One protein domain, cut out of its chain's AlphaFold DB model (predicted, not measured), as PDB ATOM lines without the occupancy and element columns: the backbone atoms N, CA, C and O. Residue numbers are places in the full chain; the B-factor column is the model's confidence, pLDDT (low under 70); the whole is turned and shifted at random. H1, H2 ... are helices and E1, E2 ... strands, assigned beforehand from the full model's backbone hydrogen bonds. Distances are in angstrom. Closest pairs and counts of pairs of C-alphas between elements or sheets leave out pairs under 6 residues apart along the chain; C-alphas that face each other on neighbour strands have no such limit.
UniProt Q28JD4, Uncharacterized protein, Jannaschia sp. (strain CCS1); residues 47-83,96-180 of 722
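This is residues 47 to 83 and 96 to 180 of the 722 residues of an uncharacterized protein of Jannaschia sp. (strain CCS1) (UniProt Q28JD4). Two sheets stand face to face as a sandwich: a larger, twisted sheet built on the long hairpin of E6 and E7, and a smaller sheet of E1, E2 and E5. The loop at the tip of the long hairpin, residues 158 to 163, sticks out, and the short helix H1 only grazes both sheets. The printed part has 122 residues, with named elements in the order E1 E2 H1 E3 E4 E5 E6 E7; both sheets are antiparallel, ordered E4 E3 E6 E7 and E1 E2 E5. The class is mostly strand, though under half of the residues are in named elements. The whole is only just loose, close to compact, with a radius of gyration of the C-alphas of 16.5 A and spans of 52 by 38 by 25 A.

In the larger sheet, E6, residues 145 to 157, and E7, residues 164 to 177, form a hairpin, with N 151 and O 171 2.9 A apart, within hydrogen-bond range. E7 bends by 61 degrees at residue 168. On the other side of E6 is E3, residues 104 to 109, with N 107 and O 152 at 2.8 A. E3 forms a hairpin with the edge strand E4, residues 131 to 133, where N 108 and O 132 are 2.8 A apart. In the smaller sheet, E1, residues 47 to 51, and E2, residues 69 to 75, form a hairpin, with N 49 and O 72 at 2.9 A. E2 is also the antiparallel neighbour of E5, residues 136 to 139, with N 71 and O 137 at 2.8 A. The parts of the sheets that face each other are 8.8 A centre to centre, their best planes 14 degrees apart and their strands at 34 degrees. Between the sheets, the closest C-alphas of E1 and E7 are those of Ile 48 and Lys 171, 6.8 A apart. E5 and E7 are apart. H1, residues 99 to 103, has its O i to N i+4 pair within hydrogen-bond range; the closest C-alphas of H1 and E6 are those of Glu 103 and Arg 155, at 6.3 A.

E6 measures 38.5 A from C-alpha 145 at (394.651, 399.677, 476.157) to C-alpha 157, and E7 36.1 A, ending at C-alpha 177 at (393.015, 402.074, 472.074). E2 measures 19.8 A, E3 16.1 A, E1 12.0 A, E5 10.3 A, E4 7.0 A and H1 6.0 A. E1 begins at C-alpha 47, at (387.374, 421.394, 475.792).

The C-alphas farthest apart are those of Asn 59 and Gly 161, 55.8 A. Residues 84 to 95 are not printed, and C-alphas 83 and 96 are 14.1 A apart across that cut. The links E1 to E2 and E3 to E4 are long. Mean pLDDT of the printed part is 80.8; it is under 70 in 25 residues: 52 to 66, 77 to 83, 96, 158 and 161.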
ATOM      1  N   THR A  47     387.922 422.593 476.422       84.88
ATOM      2  CA  THR A  47     387.374 421.394 475.792       84.88
ATOM      3  C   THR A  47     388.475 420.705 474.989       84.88
ATOM      4  O   THR A  47     389.273 421.360 474.320       84.88
ATOM      5  N   ILE A  48     388.553 419.377 475.100       83.06
ATOM      6  CA  ILE A  48     389.342 418.535 474.197       83.06
ATOM      7  C   ILE A  48     388.328 417.725 473.412       83.06
ATOM      8  O   ILE A  48     387.609 416.910 473.992       83.06
ATOM      9  N   ASN A  49     388.292 417.950 472.108       83.81
ATOM     10  CA  ASN A  49     387.544 417.111 471.194       83.81
ATOM     11  C   ASN A  49     388.488 416.017 470.702       83.81
ATOM     12  O   ASN A  49     389.486 416.307 470.037       83.81
ATOM     13  N   ILE A  50     388.190 414.771 471.078       77.62
ATOM     14  CA  ILE A  50     388.819 413.605 470.466       77.62
ATOM     15  C   ILE A  50     388.013 413.307 469.223       77.62
ATOM     16  O   ILE A  50     386.953 412.687 469.266       77.62
ATOM     17  N   ASN A  51     388.536 413.768 468.106       71.81
ATOM     18  CA  ASN A  51     387.994 413.418 466.826       71.81
ATOM     19  C   ASN A  51     388.663 412.109 466.390       71.81
ATOM     20  O   ASN A  51     389.662 412.103 465.674       71.81
ATOM     21  N   SER A  52     388.046 410.985 466.776       57.34
ATOM     22  CA  SER A  52     387.943 409.839 465.853       57.34
ATOM     23  C   SER A  52     387.038 410.187 464.648       57.34
ATOM     24  O   SER A  52     387.007 409.440 463.665       57.34
ATOM     25  N   ALA A  53     386.345 411.340 464.769       37.75
ATOM     26  CA  ALA A  53     385.264 411.991 464.020       37.75
ATOM     27  C   ALA A  53     385.320 411.959 462.491       37.75
ATOM     28  O   ALA A  53     385.242 412.976 461.814       37.75
ATOM     29  N   PHE A  54     385.364 410.766 461.938       48.56
ATOM     30  CA  PHE A  54     385.023 410.532 460.539       48.56
ATOM     31  C   PHE A  54     384.285 409.188 460.384       48.56
ATOM     32  O   PHE A  54     384.110 408.688 459.273       48.56
ATOM     33  N   ILE A  55     383.865 408.572 461.500       39.47
ATOM     34  CA  ILE A  55     382.903 407.474 461.492       39.47
ATOM     35  C   ILE A  55     381.613 407.972 462.147       39.47
ATOM     36  O   ILE A  55     381.388 407.764 463.330       39.47
ATOM     37  N   ASP A  56     380.735 408.600 461.366       39.88
ATOM     38  CA  ASP A  56     379.349 408.887 461.787       39.88
ATOM     39  C   ASP A  56     378.482 407.611 461.830       39.88
ATOM     40  O   ASP A  56     377.255 407.674 461.881       39.88
ATOM     41  N   ASN A  57     379.102 406.425 461.780       43.66
ATOM     42  CA  ASN A  57     378.397 405.156 461.836       43.66
ATOM     43  C   ASN A  57     378.455 404.569 463.261       43.66
ATOM     44  O   ASN A  57     379.432 403.887 463.596       43.66
ATOM     45  N   PRO A  58     377.400 404.751 464.081       43.19
ATOM     46  CA  PRO A  58     377.336 404.240 465.452       43.19
ATOM     47  C   PRO A  58     377.413 402.706 465.553       43.19
ATOM     48  O   PRO A  58     377.557 402.171 466.649       43.19
ATOM     49  N   ASN A  59     377.364 401.973 464.431       45.09
ATOM     50  CA  ASN A  59     377.522 400.518 464.410       45.09
ATOM     51  C   ASN A  59     378.992 400.040 464.403       45.09
ATOM     52  O   ASN A  59     379.229 398.841 464.278       45.09
ATOM     53  N   THR A  60     379.982 400.931 464.543       52.38
ATOM     54  CA  THR A  60     381.422 400.584 464.465       52.38
ATOM     55  C   THR A  60     382.234 400.941 465.715       52.38
ATOM     56  O   THR A  60     383.441 401.147 465.623       52.38
ATOM     57  N   ALA A  61     381.615 400.921 466.899       53.16
ATOM     58  CA  ALA A  61     382.245 401.265 468.184       53.16
ATOM     59  C   ALA A  61     383.573 400.526 468.510       53.16
ATOM     60  O   ALA A  61     384.309 400.948 469.397       53.16
ATOM     61  N   LEU A  62     383.907 399.433 467.809       52.97
ATOM     62  CA  LEU A  62     385.192 398.724 467.940       52.97
ATOM     63  C   LEU A  62     386.321 399.296 467.055       52.97
ATOM     64  O   LEU A  62     387.492 399.092 467.362       52.97
ATOM     65  N   LEU A  63     386.003 400.019 465.975       55.62
ATOM     66  CA  LEU A  63     386.981 400.560 465.015       55.62
ATOM     67  C   LEU A  63     387.441 401.989 465.342       55.62
ATOM     68  O   LEU A  63     388.387 402.481 464.731       55.62
ATOM     69  N   GLU A  64     386.810 402.657 466.311       57.25
ATOM     70  CA  GLU A  64     387.006 404.091 466.578       57.25
ATOM     71  C   GLU A  64     388.422 404.470 467.055       57.25
ATOM     72  O   GLU A  64     388.750 405.659 467.111       57.25
ATOM     73  N   HIS A  65     389.288 403.495 467.361       61.47
ATOM     74  CA  HIS A  65     390.590 403.740 467.990       61.47
ATOM     75  C   HIS A  65     391.778 402.962 467.398       61.47
ATOM     76  O   HIS A  65     392.782 402.805 468.084       61.47
ATOM     77  N   ILE A  66     391.693 402.485 466.153       61.31
ATOM     78  CA  ILE A  66     392.769 401.691 465.508       61.31
ATOM     79  C   ILE A  66     393.579 402.528 464.501       61.31
ATOM     80  O   ILE A  66     394.301 402.019 463.656       61.31
ATOM     81  N   GLY A  67     393.433 403.847 464.544       75.19
ATOM     82  CA  GLY A  67     394.022 404.747 463.563       75.19
ATOM     83  C   GLY A  67     394.599 406.010 464.180       75.19
ATOM     84  O   GLY A  67     394.630 406.148 465.405       75.19
ATOM     85  N   PRO A  68     395.018 406.966 463.332       78.50
ATOM     86  CA  PRO A  68     395.376 408.291 463.804       78.50
ATOM     87  C   PRO A  68     394.182 408.918 464.528       78.50
ATOM     88  O   PRO A  68     393.088 409.048 463.973       78.50
ATOM     89  N   LEU A  69     394.403 409.329 465.770       80.69
ATOM     90  CA  LEU A  69     393.448 410.110 466.540       80.69
ATOM     91  C   LEU A  69     393.828 411.580 466.438       80.69
ATOM     92  O   LEU A  69     394.963 411.954 466.741       80.69
ATOM     93  N   THR A  70     392.873 412.408 466.015       82.38
ATOM     94  CA  THR A  70     393.050 413.860 465.988       82.38
ATOM     95  C   THR A  70     392.444 414.472 467.242       82.38
ATOM     96  O   THR A  70     391.285 414.234 467.577       82.38
ATOM     97  N   PHE A  71     393.225 415.293 467.924       84.00
ATOM     98  CA  PHE A  71     392.838 416.035 469.109       84.00
ATOM     99  C   PHE A  71     392.785 417.519 468.765       84.00
ATOM    100  O   PHE A  71     393.736 418.066 468.201       84.00
ATOM    101  N   THR A  72     391.687 418.169 469.139       85.81
ATOM    102  CA  THR A  72     391.534 419.623 469.044       85.81
ATOM    103  C   THR A  72     391.260 420.175 470.430       85.81
ATOM    104  O   THR A  72     390.321 419.726 471.092       85.81
ATOM    105  N   ALA A  73     392.054 421.149 470.865       83.62
ATOM    106  CA  ALA A  73     391.786 421.898 472.086       83.62
ATOM    107  C   ALA A  73     391.108 423.233 471.764       83.62
ATOM    108  O   ALA A  73     391.535 423.954 470.867       83.62
ATOM    109  N   THR A  74     390.094 423.591 472.544       84.50
ATOM    110  CA  THR A  74     389.499 424.931 472.521       84.50
ATOM    111  C   THR A  74     389.409 425.440 473.948       84.50
ATOM    112  O   THR A  74     388.887 424.748 474.826       84.50
ATOM    113  N   VAL A  75     389.914 426.647 474.201       78.06
ATOM    114  CA  VAL A  75     389.709 427.319 475.486       78.06
ATOM    115  C   VAL A  75     388.427 428.139 475.368       78.06
ATOM    116  O   VAL A  75     388.256 428.892 474.418       78.06
ATOM    117  N   ASN A  76     387.473 427.983 476.278       74.50
ATOM    118  CA  ASN A  76     386.211 428.712 476.165       74.50
ATOM    119  C   ASN A  76     386.441 430.203 476.457       74.50
ATOM    120  O   ASN A  76     387.166 430.555 477.385       74.50
ATOM    121  N   SER A  77     385.818 431.091 475.685       56.47
ATOM    122  CA  SER A  77     385.936 432.551 475.851       56.47
ATOM    123  C   SER A  77     385.371 433.063 477.184       56.47
ATOM    124  O   SER A  77     385.780 434.123 477.651       56.47
ATOM    125  N   ASP A  78     384.511 432.286 477.850       53.66
ATOM    126  CA  ASP A  78     383.954 432.598 479.177       53.66
ATOM    127  C   ASP A  78     385.013 432.639 480.297       53.66
ATOM    128  O   ASP A  78     384.726 433.041 481.422       53.66
ATOM    129  N   THR A  79     386.249 432.225 480.009       49.16
ATOM    130  CA  THR A  79     387.308 431.971 480.998       49.16
ATOM    131  C   THR A  79     388.065 433.200 481.485       49.16
ATOM    132  O   THR A  79     389.120 433.068 482.099       49.16
ATOM    133  N   GLY A  80     387.575 434.413 481.232       45.31
ATOM    134  CA  GLY A  80     388.272 435.605 481.718       45.31
ATOM    135  C   GLY A  80     389.597 435.880 481.019       45.31
ATOM    136  O   GLY A  80     390.306 436.812 481.400       45.31
ATOM    137  N   LEU A  81     389.955 435.092 480.001       46.03
ATOM    138  CA  LEU A  81     391.043 435.450 479.118       46.03
ATOM    139  C   LEU A  81     390.619 436.742 478.425       46.03
ATOM    140  O   LEU A  81     389.582 436.734 477.760       46.03
ATOM    141  N   PRO A  82     391.381 437.845 478.541       44.81
ATOM    142  CA  PRO A  82     391.235 438.956 477.624       44.81
ATOM    143  C   PRO A  82     391.698 438.457 476.253       44.81
ATOM    144  O   PRO A  82     392.783 438.790 475.789       44.81
ATOM    145  N   VAL A  83     390.874 437.627 475.611       44.97
ATOM    146  CA  VAL A  83     390.788 437.556 474.164       44.97
ATOM    147  C   VAL A  83     390.536 439.007 473.803       44.97
ATOM    148  O   VAL A  83     389.512 439.569 474.204       44.97
ATOM    149  N   VAL A  96     387.466 434.942 461.190       63.19
ATOM    150  CA  VAL A  96     388.491 433.998 460.713       63.19
ATOM    151  C   VAL A  96     389.811 434.038 461.507       63.19
ATOM    152  O   VAL A  96     390.609 433.104 461.432       63.19
ATOM    153  N   TYR A  97     390.087 435.095 462.285       74.81
ATOM    154  CA  TYR A  97     391.316 435.156 463.092       74.81
ATOM    155  C   TYR A  97     391.170 434.364 464.396       74.81
ATOM    156  O   TYR A  97     390.454 434.770 465.314       74.81
ATOM    157  N   ASP A  98     391.920 433.273 464.523       79.69
ATOM    158  CA  ASP A  98     391.955 432.450 465.725       79.69
ATOM    159  C   ASP A  98     392.996 432.981 466.714       79.69
ATOM    160  O   ASP A  98     394.140 432.530 466.792       79.69
ATOM    161  N   GLN A  99     392.593 433.957 467.520       79.50
ATOM    162  CA  GLN A  99     393.477 434.555 468.517       79.50
ATOM    163  C   GLN A  99     394.103 433.526 469.470       79.50
ATOM    164  O   GLN A  99     395.263 433.679 469.856       79.50
ATOM    165  N   GLN A 100     393.371 432.474 469.851       83.44
ATOM    166  CA  GLN A 100     393.898 431.456 470.761       83.44
ATOM    167  C   GLN A 100     395.030 430.671 470.116       83.44
ATOM    168  O   GLN A 100     396.012 430.374 470.791       83.44
ATOM    169  N   PHE A 101     394.914 430.383 468.820       83.94
ATOM    170  CA  PHE A 101     395.963 429.726 468.048       83.94
ATOM    171  C   PHE A 101     397.288 430.497 468.090       83.94
ATOM    172  O   PHE A 101     398.350 429.888 468.155       83.94
ATOM    173  N   HIS A 102     397.227 431.830 468.115       85.06
ATOM    174  CA  HIS A 102     398.407 432.697 468.108       85.06
ATOM    175  C   HIS A 102     398.902 433.153 469.486       85.06
ATOM    176  O   HIS A 102     400.029 433.635 469.590       85.06
ATOM    177  N   GLU A 103     398.058 433.122 470.518       84.44
ATOM    178  CA  GLU A 103     398.389 433.662 471.849       84.44
ATOM    179  C   GLU A 103     398.607 432.593 472.914       84.44
ATOM    180  O   GLU A 103     399.175 432.899 473.966       84.44
ATOM    181  N   LEU A 104     398.150 431.367 472.661       89.75
ATOM    182  CA  LEU A 104     398.269 430.266 473.600       89.75
ATOM    183  C   LEU A 104     399.220 429.189 473.079       89.75
ATOM    184  O   LEU A 104     399.081 428.676 471.971       89.75
ATOM    185  N   ASP A 105     400.133 428.778 473.947       92.38
ATOM    186  CA  ASP A 105     400.969 427.606 473.768       92.38
ATOM    187  C   ASP A 105     400.234 426.379 474.298       92.38
ATOM    188  O   ASP A 105     400.156 426.136 475.505       92.38
ATOM    189  N   PHE A 106     399.676 425.593 473.385       94.12
ATOM    190  CA  PHE A 106     399.078 424.302 473.706       94.12
ATOM    191  C   PHE A 106     400.169 423.236 473.775       94.12
ATOM    192  O   PHE A 106     400.873 422.994 472.793       94.12
ATOM    193  N   VAL A 107     400.288 422.583 474.928       96.12
ATOM    194  CA  VAL A 107     401.229 421.491 475.186       96.12
ATOM    195  C   VAL A 107     400.445 420.250 475.578       96.12
ATOM    196  O   VAL A 107     399.633 420.274 476.508       96.12
ATOM    197  N   TRP A 108     400.708 419.153 474.883       97.19
ATOM    198  CA  TRP A 108     400.030 417.881 475.065       97.19
ATOM    199  C   TRP A 108     400.959 416.858 475.706       97.19
ATOM    200  O   TRP A 108     402.109 416.719 475.302       97.19
ATOM    201  N   SER A 109     400.422 416.115 476.668       97.44
ATOM    202  CA  SER A 109     400.943 414.831 477.126       97.44
ATOM    203  C   SER A 109     400.042 413.740 476.560       97.44
ATOM    204  O   SER A 109     398.876 413.676 476.943       97.44
ATOM    205  N   MET A 110     400.557 412.898 475.668       96.12
ATOM    206  CA  MET A 110     399.768 411.898 474.936       96.12
ATOM    207  C   MET A 110     399.503 410.616 475.738       96.12
ATOM    208  O   MET A 110     398.633 409.832 475.380       96.12
ATOM    209  N   GLY A 111     400.242 410.386 476.823       95.06
ATOM    210  CA  GLY A 111     400.193 409.113 477.542       95.06
ATOM    211  C   GLY A 111     400.827 407.968 476.744       95.06
ATOM    212  O   GLY A 111     400.463 406.811 476.950       95.06
ATOM    213  N   ASP A 112     401.749 408.300 475.836       93.06
ATOM    214  CA  ASP A 112     402.494 407.358 475.002       93.06
ATOM    215  C   ASP A 112     403.992 407.570 475.221       93.06
ATOM    216  O   ASP A 112     404.565 408.568 474.783       93.06
ATOM    217  N   ALA A 113     404.614 406.677 475.986       92.25
ATOM    218  CA  ALA A 113     406.036 406.767 476.283       92.25
ATOM    219  C   ALA A 113     406.867 406.343 475.065       92.25
ATOM    220  O   ALA A 113     406.482 405.445 474.328       92.25
ATOM    221  N   GLY A 114     408.036 406.954 474.895       93.06
ATOM    222  CA  GLY A 114     408.965 406.611 473.821       93.06
ATOM    223  C   GLY A 114     409.479 407.834 473.078       93.06
ATOM    224  O   GLY A 114     409.121 408.980 473.377       93.06
ATOM    225  N   THR A 115     410.337 407.567 472.106       95.94
ATOM    226  CA  THR A 115     410.905 408.564 471.202       95.94
ATOM    227  C   THR A 115     410.596 408.195 469.763       95.94
ATOM    228  O   THR A 115     410.333 407.034 469.477       95.94
ATOM    229  N   PHE A 116     410.595 409.185 468.878       96.19
ATOM    230  CA  PHE A 116     410.592 408.937 467.442       96.19
ATOM    231  C   PHE A 116     411.951 408.376 467.017       96.19
ATOM    232  O   PHE A 116     412.991 408.945 467.378       96.19
ATOM    233  N   ASP A 117     411.933 407.294 466.248       92.44
ATOM    234  CA  ASP A 117     413.135 406.563 465.854       92.44
ATOM    235  C   ASP A 117     413.669 407.005 464.483       92.44
ATOM    236  O   ASP A 117     414.872 406.911 464.230       92.44
ATOM    237  N   LEU A 118     412.810 407.546 463.609       92.81
ATOM    238  CA  LEU A 118     413.156 407.880 462.216       92.81
ATOM    239  C   LEU A 118     413.579 409.347 461.980       92.81
ATOM    240  O   LEU A 118     413.893 409.754 460.861       92.81
ATOM    241  N   VAL A 119     413.652 410.158 463.037       91.88
ATOM    242  CA  VAL A 119     414.078 411.574 462.991       91.88
ATOM    243  C   VAL A 119     415.408 411.778 463.703       91.88
ATOM    244  O   VAL A 119     415.512 412.356 464.788       91.88
ATOM    245  N   SER A 120     416.458 411.235 463.093       86.81
ATOM    246  CA  SER A 120     417.762 411.059 463.730       86.81
ATOM    247  C   SER A 120     418.593 412.337 463.907       86.81
ATOM    248  O   SER A 120     419.573 412.280 464.657       86.81
ATOM    249  N   ARG A 121     418.227 413.484 463.314       91.00
ATOM    250  CA  ARG A 121     418.943 414.761 463.520       91.00
ATOM    251  C   ARG A 121     418.257 415.675 464.530       91.00
ATOM    252  O   ARG A 121     418.916 416.550 465.087       91.00
ATOM    253  N   LEU A 122     416.977 415.452 464.844       91.88
ATOM    254  CA  LEU A 122     416.286 416.222 465.886       91.88
ATOM    255  C   LEU A 122     416.994 416.084 467.235       91.88
ATOM    256  O   LEU A 122     417.411 414.985 467.584       91.88
ATOM    257  N   PRO A 123     417.101 417.121 468.069       91.38
ATOM    258  CA  PRO A 123     417.616 416.952 469.420       91.38
ATOM    259  C   PRO A 123     416.752 415.963 470.212       91.38
ATOM    260  O   PRO A 123     415.531 415.939 470.057       91.38
ATOM    261  N   SER A 124     417.355 415.164 471.096       91.94
ATOM    262  CA  SER A 124     416.635 414.124 471.853       91.94
ATOM    263  C   SER A 124     415.428 414.663 472.631       91.94
ATOM    264  O   SER A 124     414.390 414.007 472.686       91.94
ATOM    265  N   PHE A 125     415.517 415.888 473.161       88.56
ATOM    266  CA  PHE A 125     414.411 416.546 473.865       88.56
ATOM    267  C   PHE A 125     413.216 416.881 472.955       88.56
ATOM    268  O   PHE A 125     412.095 416.991 473.446       88.56
ATOM    269  N   MET A 126     413.423 416.999 471.638       92.69
ATOM    270  CA  MET A 126     412.358 417.200 470.648       92.69
ATOM    271  C   MET A 126     411.763 415.881 470.140       92.69
ATOM    272  O   MET A 126     410.693 415.903 469.541       92.69
ATOM    273  N   ARG A 127     412.389 414.723 470.404       95.56
ATOM    274  CA  ARG A 127     411.934 413.420 469.879       95.56
ATOM    275  C   ARG A 127     410.867 412.721 470.721       95.56
ATOM    276  O   ARG A 127     410.509 411.593 470.413       95.56
ATOM    277  N   SER A 128     410.374 413.333 471.795       95.81
ATOM    278  CA  SER A 128     409.374 412.713 472.677       95.81
ATOM    279  C   SER A 128     408.059 412.422 471.941       95.81
ATOM    280  O   SER A 128     407.387 413.349 471.483       95.81
ATOM    281  N   ARG A 129     407.634 411.150 471.923       95.69
ATOM    282  CA  ARG A 129     406.290 410.738 471.468       95.69
ATOM    283  C   ARG A 129     405.192 411.139 472.445       95.69
ATOM    284  O   ARG A 129     404.043 411.348 472.046       95.69
ATOM    285  N   ASN A 130     405.551 411.309 473.715       96.75
ATOM    286  CA  ASN A 130     404.602 411.710 474.741       96.75
ATOM    287  C   ASN A 130     404.246 413.195 474.649       96.75
ATOM    288  O   ASN A 130     403.227 413.600 475.194       96.75
ATOM    289  N   THR A 131     405.061 414.013 473.986       95.50
ATOM    290  CA  THR A 131     404.870 415.465 473.941       95.50
ATOM    291  C   THR A 131     404.420 415.894 472.553       95.50
ATOM    292  O   THR A 131     404.994 415.450 471.564       95.50
ATOM    293  N   ALA A 132     403.396 416.739 472.468       94.88
ATOM    294  CA  ALA A 132     402.989 417.392 471.224       94.88
ATOM    295  C   ALA A 132     402.634 418.856 471.484       94.88
ATOM    296  O   ALA A 132     402.374 419.241 472.626       94.88
ATOM    297  N   HIS A 133     402.597 419.663 470.428       94.56
ATOM    298  CA  HIS A 133     402.373 421.101 470.530       94.56
ATOM    299  C   HIS A 133     401.339 421.580 469.518       94.56
ATOM    300  O   HIS A 133     401.191 420.986 468.451       94.56
ATOM    301  N   GLY A 134     400.654 422.671 469.863       92.44
ATOM    302  CA  GLY A 134     399.664 423.315 469.005       92.44
ATOM    303  C   GLY A 134     398.219 422.995 469.342       92.44
ATOM    304  O   GLY A 134     397.925 422.054 470.070       92.44
ATOM    305  N   LYS A 135     397.292 423.786 468.802       90.50
ATOM    306  CA  LYS A 135     395.849 423.604 469.027       90.50
ATOM    307  C   LYS A 135     395.321 422.266 468.488       90.50
ATOM    308  O   LYS A 135     394.362 421.716 469.034       90.50
ATOM    309  N   TYR A 136     395.965 421.750 467.441       90.56
ATOM    310  CA  TYR A 136     395.605 420.522 466.737       90.56
ATOM    311  C   TYR A 136     396.762 419.526 466.774       90.56
ATOM    312  O   TYR A 136     397.890 419.883 466.438       90.56
ATOM    313  N   VAL A 137     396.484 418.270 467.123       91.50
ATOM    314  CA  VAL A 137     397.483 417.190 467.153       91.50
ATOM    315  C   VAL A 137     396.889 415.925 466.552       91.50
ATOM    316  O   VAL A 137     395.781 415.547 466.909       91.50
ATOM    317  N   SER A 138     397.640 415.239 465.691       92.44
ATOM    318  CA  SER A 138     397.355 413.853 465.294       92.44
ATOM    319  C   SER A 138     398.379 412.914 465.936       92.44
ATOM    320  O   SER A 138     399.548 413.279 466.113       92.44
ATOM    321  N   HIS A 139     397.945 411.725 466.344       94.25
ATOM    322  CA  HIS A 139     398.806 410.729 466.981       94.25
ATOM    323  C   HIS A 139     398.331 409.308 466.683       94.25
ATOM    324  O   HIS A 139     397.127 409.053 466.652       94.25
ATOM    325  N   VAL A 140     399.284 408.393 466.511       93.06
ATOM    326  CA  VAL A 140     399.049 406.953 466.364       93.06
ATOM    327  C   VAL A 140     399.652 406.267 467.589       93.06
ATOM    328  O   VAL A 140     400.788 406.557 467.952       93.06
ATOM    329  N   TYR A 141     398.877 405.407 468.249       93.06
ATOM    330  CA  TYR A 141     399.335 404.650 469.415       93.06
ATOM    331  C   TYR A 141     399.745 403.242 468.989       93.06
ATOM    332  O   TYR A 141     398.934 402.530 468.407       93.06
ATOM    333  N   ASP A 142     400.946 402.815 469.370       89.38
ATOM    334  CA  ASP A 142     401.458 401.485 469.000       89.38
ATOM    335  C   ASP A 142     400.872 400.369 469.865       89.38
ATOM    336  O   ASP A 142     400.868 399.200 469.490       89.38
ATOM    337  N   THR A 143     400.425 400.717 471.074       91.75
ATOM    338  CA  THR A 143     399.976 399.743 472.069       91.75
ATOM    339  C   THR A 143     398.497 399.925 472.391       91.75
ATOM    340  O   THR A 143     398.084 401.047 472.720       91.75
ATOM    341  N   PRO A 144     397.701 398.839 472.368       91.75
ATOM    342  CA  PRO A 144     396.312 398.890 472.791       91.75
ATOM    343  C   PRO A 144     396.190 399.117 474.304       91.75
ATOM    344  O   PRO A 144     397.148 398.973 475.066       91.75
ATOM    345  N   GLY A 145     394.985 399.465 474.750       92.19
ATOM    346  CA  GLY A 145     394.651 399.677 476.157       92.19
ATOM    347  C   GLY A 145     394.331 401.129 476.508       92.19
ATOM    348  O   GLY A 145     394.207 401.999 475.647       92.19
ATOM    349  N   ALA A 146     394.145 401.384 477.803       92.75
ATOM    350  CA  ALA A 146     393.751 402.695 478.304       92.75
ATOM    351  C   ALA A 146     394.861 403.737 478.086       92.75
ATOM    352  O   ALA A 146     396.006 403.535 478.492       92.75
ATOM    353  N   LYS A 147     394.499 404.870 477.486       94.06
ATOM    354  CA  LYS A 147     395.365 406.031 477.261       94.06
ATOM    355  C   LYS A 147     394.816 407.241 477.998       94.06
ATOM    356  O   LYS A 147     393.606 407.391 478.172       94.06
ATOM    357  N   THR A 148     395.724 408.106 478.436       95.12
ATOM    358  CA  THR A 148     395.396 409.368 479.104       95.12
ATOM    359  C   THR A 148     396.079 410.504 478.367       95.12
ATOM    360  O   THR A 148     397.301 410.607 478.391       95.12
ATOM    361  N   VAL A 149     395.280 411.379 477.762       95.38
ATOM    362  CA  VAL A 149     395.761 412.573 477.070       95.38
ATOM    363  C   VAL A 149     395.468 413.794 477.922       95.38
ATOM    364  O   VAL A 149     394.348 413.977 478.392       95.38
ATOM    365  N   THR A 150     396.468 414.647 478.117       96.69
ATOM    366  CA  THR A 150     396.318 415.927 478.816       96.69
ATOM    367  C   THR A 150     396.781 417.062 477.921       96.69
ATOM    368  O   THR A 150     397.926 417.056 477.488       96.69
ATOM    369  N   CYS A 151     395.929 418.059 477.693       96.50
ATOM    370  CA  CYS A 151     396.318 419.329 477.088       96.50
ATOM    371  C   CYS A 151     396.420 420.397 478.176       96.50
ATOM    372  O   CYS A 151     395.549 420.507 479.041       96.50
ATOM    373  N   SER A 152     397.490 421.181 478.138       95.69
ATOM    374  CA  SER A 152     397.665 422.392 478.933       95.69
ATOM    375  C   SER A 152     397.881 423.560 477.980       95.69
ATOM    376  O   SER A 152     398.736 423.474 477.106       95.69
ATOM    377  N   ALA A 153     397.116 424.634 478.139       93.50
ATOM    378  CA  ALA A 153     397.294 425.869 477.390       93.50
ATOM    379  C   ALA A 153     397.983 426.892 478.287       93.50
ATOM    380  O   ALA A 153     397.506 427.182 479.389       93.50
ATOM    381  N   TYR A 154     399.092 427.438 477.808       92.12
ATOM    382  CA  TYR A 154     399.854 428.478 478.481       92.12
ATOM    383  C   TYR A 154     399.728 429.779 477.706       92.12
ATOM    384  O   TYR A 154     399.680 429.772 476.484       92.12
ATOM    385  N   ARG A 155     399.691 430.906 478.404       87.69
ATOM    386  CA  ARG A 155     399.826 432.230 477.803       87.69
ATOM    387  C   ARG A 155     401.198 432.773 478.156       87.69
ATOM    388  O   ARG A 155     401.606 432.665 479.311       87.69
ATOM    389  N   THR A 156     401.870 433.398 477.200       80.19
ATOM    390  CA  THR A 156     403.090 434.149 477.510       80.19
ATOM    391  C   THR A 156     402.711 435.501 478.121       80.19
ATOM    392  O   THR A 156     401.983 436.280 477.504       80.19
ATOM    393  N   ASP A 157     403.163 435.763 479.343       74.44
ATOM    394  CA  ASP A 157     403.026 437.034 480.052       74.44
ATOM    395  C   ASP A 157     404.369 437.782 480.076       74.44
ATOM    396  O   ASP A 157     405.435 437.172 480.135       74.44
ATOM    397  N   PHE A 158     404.282 439.109 480.011       66.50
ATOM    398  CA  PHE A 158     405.402 440.058 480.014       66.50
ATOM    399  C   PHE A 158     405.198 441.170 481.058       66.50
ATOM    400  O   PHE A 158     405.810 442.236 480.978       66.50
ATOM    401  N   SER A 159     404.266 440.980 481.998       72.00
ATOM    402  CA  SER A 159     403.795 442.024 482.912       72.00
ATOM    403  C   SER A 159     404.868 442.583 483.857       72.00
ATOM    404  O   SER A 159     404.747 443.735 484.277       72.00
ATOM    405  N   ASP A 160     405.930 441.828 484.141       70.62
ATOM    406  CA  ASP A 160     407.040 442.212 485.022       70.62
ATOM    407  C   ASP A 160     408.362 442.490 484.281       70.62
ATOM    408  O   ASP A 160     409.406 442.653 484.911       70.62
ATOM    409  N   GLY A 161     408.331 442.572 482.946       63.22
ATOM    410  CA  GLY A 161     409.539 442.692 482.125       63.22
ATOM    411  C   GLY A 161     410.310 441.377 481.961       63.22
ATOM    412  O   GLY A 161     411.329 441.365 481.278       63.22
ATOM    413  N   SER A 162     409.828 440.269 482.528       71.50
ATOM    414  CA  SER A 162     410.314 438.921 482.247       71.50
ATOM    415  C   SER A 162     409.303 438.152 481.398       71.50
ATOM    416  O   SER A 162     408.091 438.340 481.506       71.50
ATOM    417  N   GLN A 163     409.803 437.283 480.521       74.69
ATOM    418  CA  GLN A 163     408.953 436.353 479.790       74.69
ATOM    419  C   GLN A 163     408.576 435.196 480.721       74.69
ATOM    420  O   GLN A 163     409.441 434.422 481.133       74.69
ATOM    421  N   SER A 164     407.289 435.057 481.043       80.12
ATOM    422  CA  SER A 164     406.786 433.943 481.853       80.12
ATOM    423  C   SER A 164     405.626 433.222 481.168       80.12
ATOM    424  O   SER A 164     404.735 433.836 480.584       80.12
ATOM    425  N   SER A 165     405.620 431.890 481.221       86.81
ATOM    426  CA  SER A 165     404.505 431.080 480.720       86.81
ATOM    427  C   SER A 165     403.503 430.828 481.845       86.81
ATOM    428  O   SER A 165     403.794 430.120 482.808       86.81
ATOM    429  N   VAL A 166     402.298 431.380 481.720       88.19
ATOM    430  CA  VAL A 166     401.219 431.239 482.704       88.19
ATOM    431  C   VAL A 166     400.237 430.175 482.229       88.19
ATOM    432  O   VAL A 166     399.655 430.306 481.156       88.19
ATOM    433  N   LEU A 167     400.022 429.124 483.023       90.00
ATOM    434  CA  LEU A 167     399.012 428.103 482.730       90.00
ATOM    435  C   LEU A 167     397.613 428.720 482.820       90.00
ATOM    436  O   LEU A 167     397.187 429.120 483.902       90.00
ATOM    437  N   VAL A 168     396.893 428.774 481.701       87.94
ATOM    438  CA  VAL A 168     395.558 429.384 481.645       87.94
ATOM    439  C   VAL A 168     394.434 428.365 481.607       87.94
ATOM    440  O   VAL A 168     393.345 428.660 482.082       87.94
ATOM    441  N   ALA A 169     394.678 427.172 481.070       89.31
ATOM    442  CA  ALA A 169     393.675 426.121 480.997       89.31
ATOM    443  C   ALA A 169     394.329 424.736 480.949       89.31
ATOM    444  O   ALA A 169     395.432 424.576 480.422       89.31
ATOM    445  N   ARG A 170     393.647 423.716 481.472       92.56
ATOM    446  CA  ARG A 170     394.095 422.319 481.406       92.56
ATOM    447  C   ARG A 170     392.901 421.384 481.295       92.56
ATOM    448  O   ARG A 170     391.911 421.553 482.002       92.56
ATOM    449  N   LYS A 171     393.024 420.353 480.466       91.50
ATOM    450  CA  LYS A 171     392.031 419.285 480.356       91.50
ATOM    451  C   LYS A 171     392.715 417.936 480.186       91.50
ATOM    452  O   LYS A 171     393.698 417.822 479.463       91.50
ATOM    453  N   THR A 172     392.157 416.917 480.832       93.00
ATOM    454  CA  THR A 172     392.565 415.517 480.689       93.00
ATOM    455  C   THR A 172     391.385 414.702 480.175       93.00
ATOM    456  O   THR A 172     390.253 414.901 480.628       93.00
ATOM    457  N   VAL A 173     391.644 413.804 479.228       89.12
ATOM    458  CA  VAL A 173     390.677 412.840 478.695       89.12
ATOM    459  C   VAL A 173     391.305 411.451 478.692       89.12
ATOM    460  O   VAL A 173     392.492 411.291 478.412       89.12
ATOM    461  N   THR A 174     390.496 410.447 479.009       89.88
ATOM    462  CA  THR A 174     390.872 409.033 478.982       89.88
ATOM    463  C   THR A 174     390.032 408.293 477.951       89.88
ATOM    464  O   THR A 174     388.830 408.538 477.862       89.88
ATOM    465  N   PHE A 175     390.638 407.375 477.211       86.12
ATOM    466  CA  PHE A 175     389.966 406.499 476.245       86.12
ATOM    467  C   PHE A 175     390.752 405.188 476.112       86.12
ATOM    468  O   PHE A 175     391.813 405.045 476.718       86.12
ATOM    469  N   THR A 176     390.250 404.232 475.333       86.94
ATOM    470  CA  THR A 176     390.897 402.926 475.143       86.94
ATOM    471  C   THR A 176     391.272 402.739 473.682       86.94
ATOM    472  O   THR A 176     390.401 402.763 472.824       86.94
ATOM    473  N   VAL A 177     392.553 402.511 473.396       87.81
ATOM    474  CA  VAL A 177     393.015 402.074 472.074       87.81
ATOM    475  C   VAL A 177     392.655 400.604 471.906       87.81
ATOM    476  O   VAL A 177     392.976 399.784 472.771       87.81
ATOM    477  N   ALA A 178     391.941 400.279 470.831       85.88
ATOM    478  CA  ALA A 178     391.489 398.920 470.580       85.88
ATOM    479  C   ALA A 178     392.648 398.033 470.102       85.88
ATOM    480  O   ALA A 178     393.569 398.501 469.436       85.88
ATOM    481  N   ASP A 179     392.593 396.750 470.451       88.44
ATOM    482  CA  ASP A 179     393.545 395.755 469.964       88.44
ATOM    483  C   ASP A 179     393.228 395.399 468.508       88.44
ATOM    484  O   ASP A 179     392.103 395.005 468.180       88.44
ATOM    485  N   GLN A 180     394.222 395.528 467.632       89.00
ATOM    486  CA  GLN A 180     394.077 395.204 466.219       89.00
ATOM    487  C   GLN A 180     393.669 393.746 465.989       89.00
ATOM    488  O   GLN A 180     392.900 393.484 465.069       89.00
TER     489      GLN A 180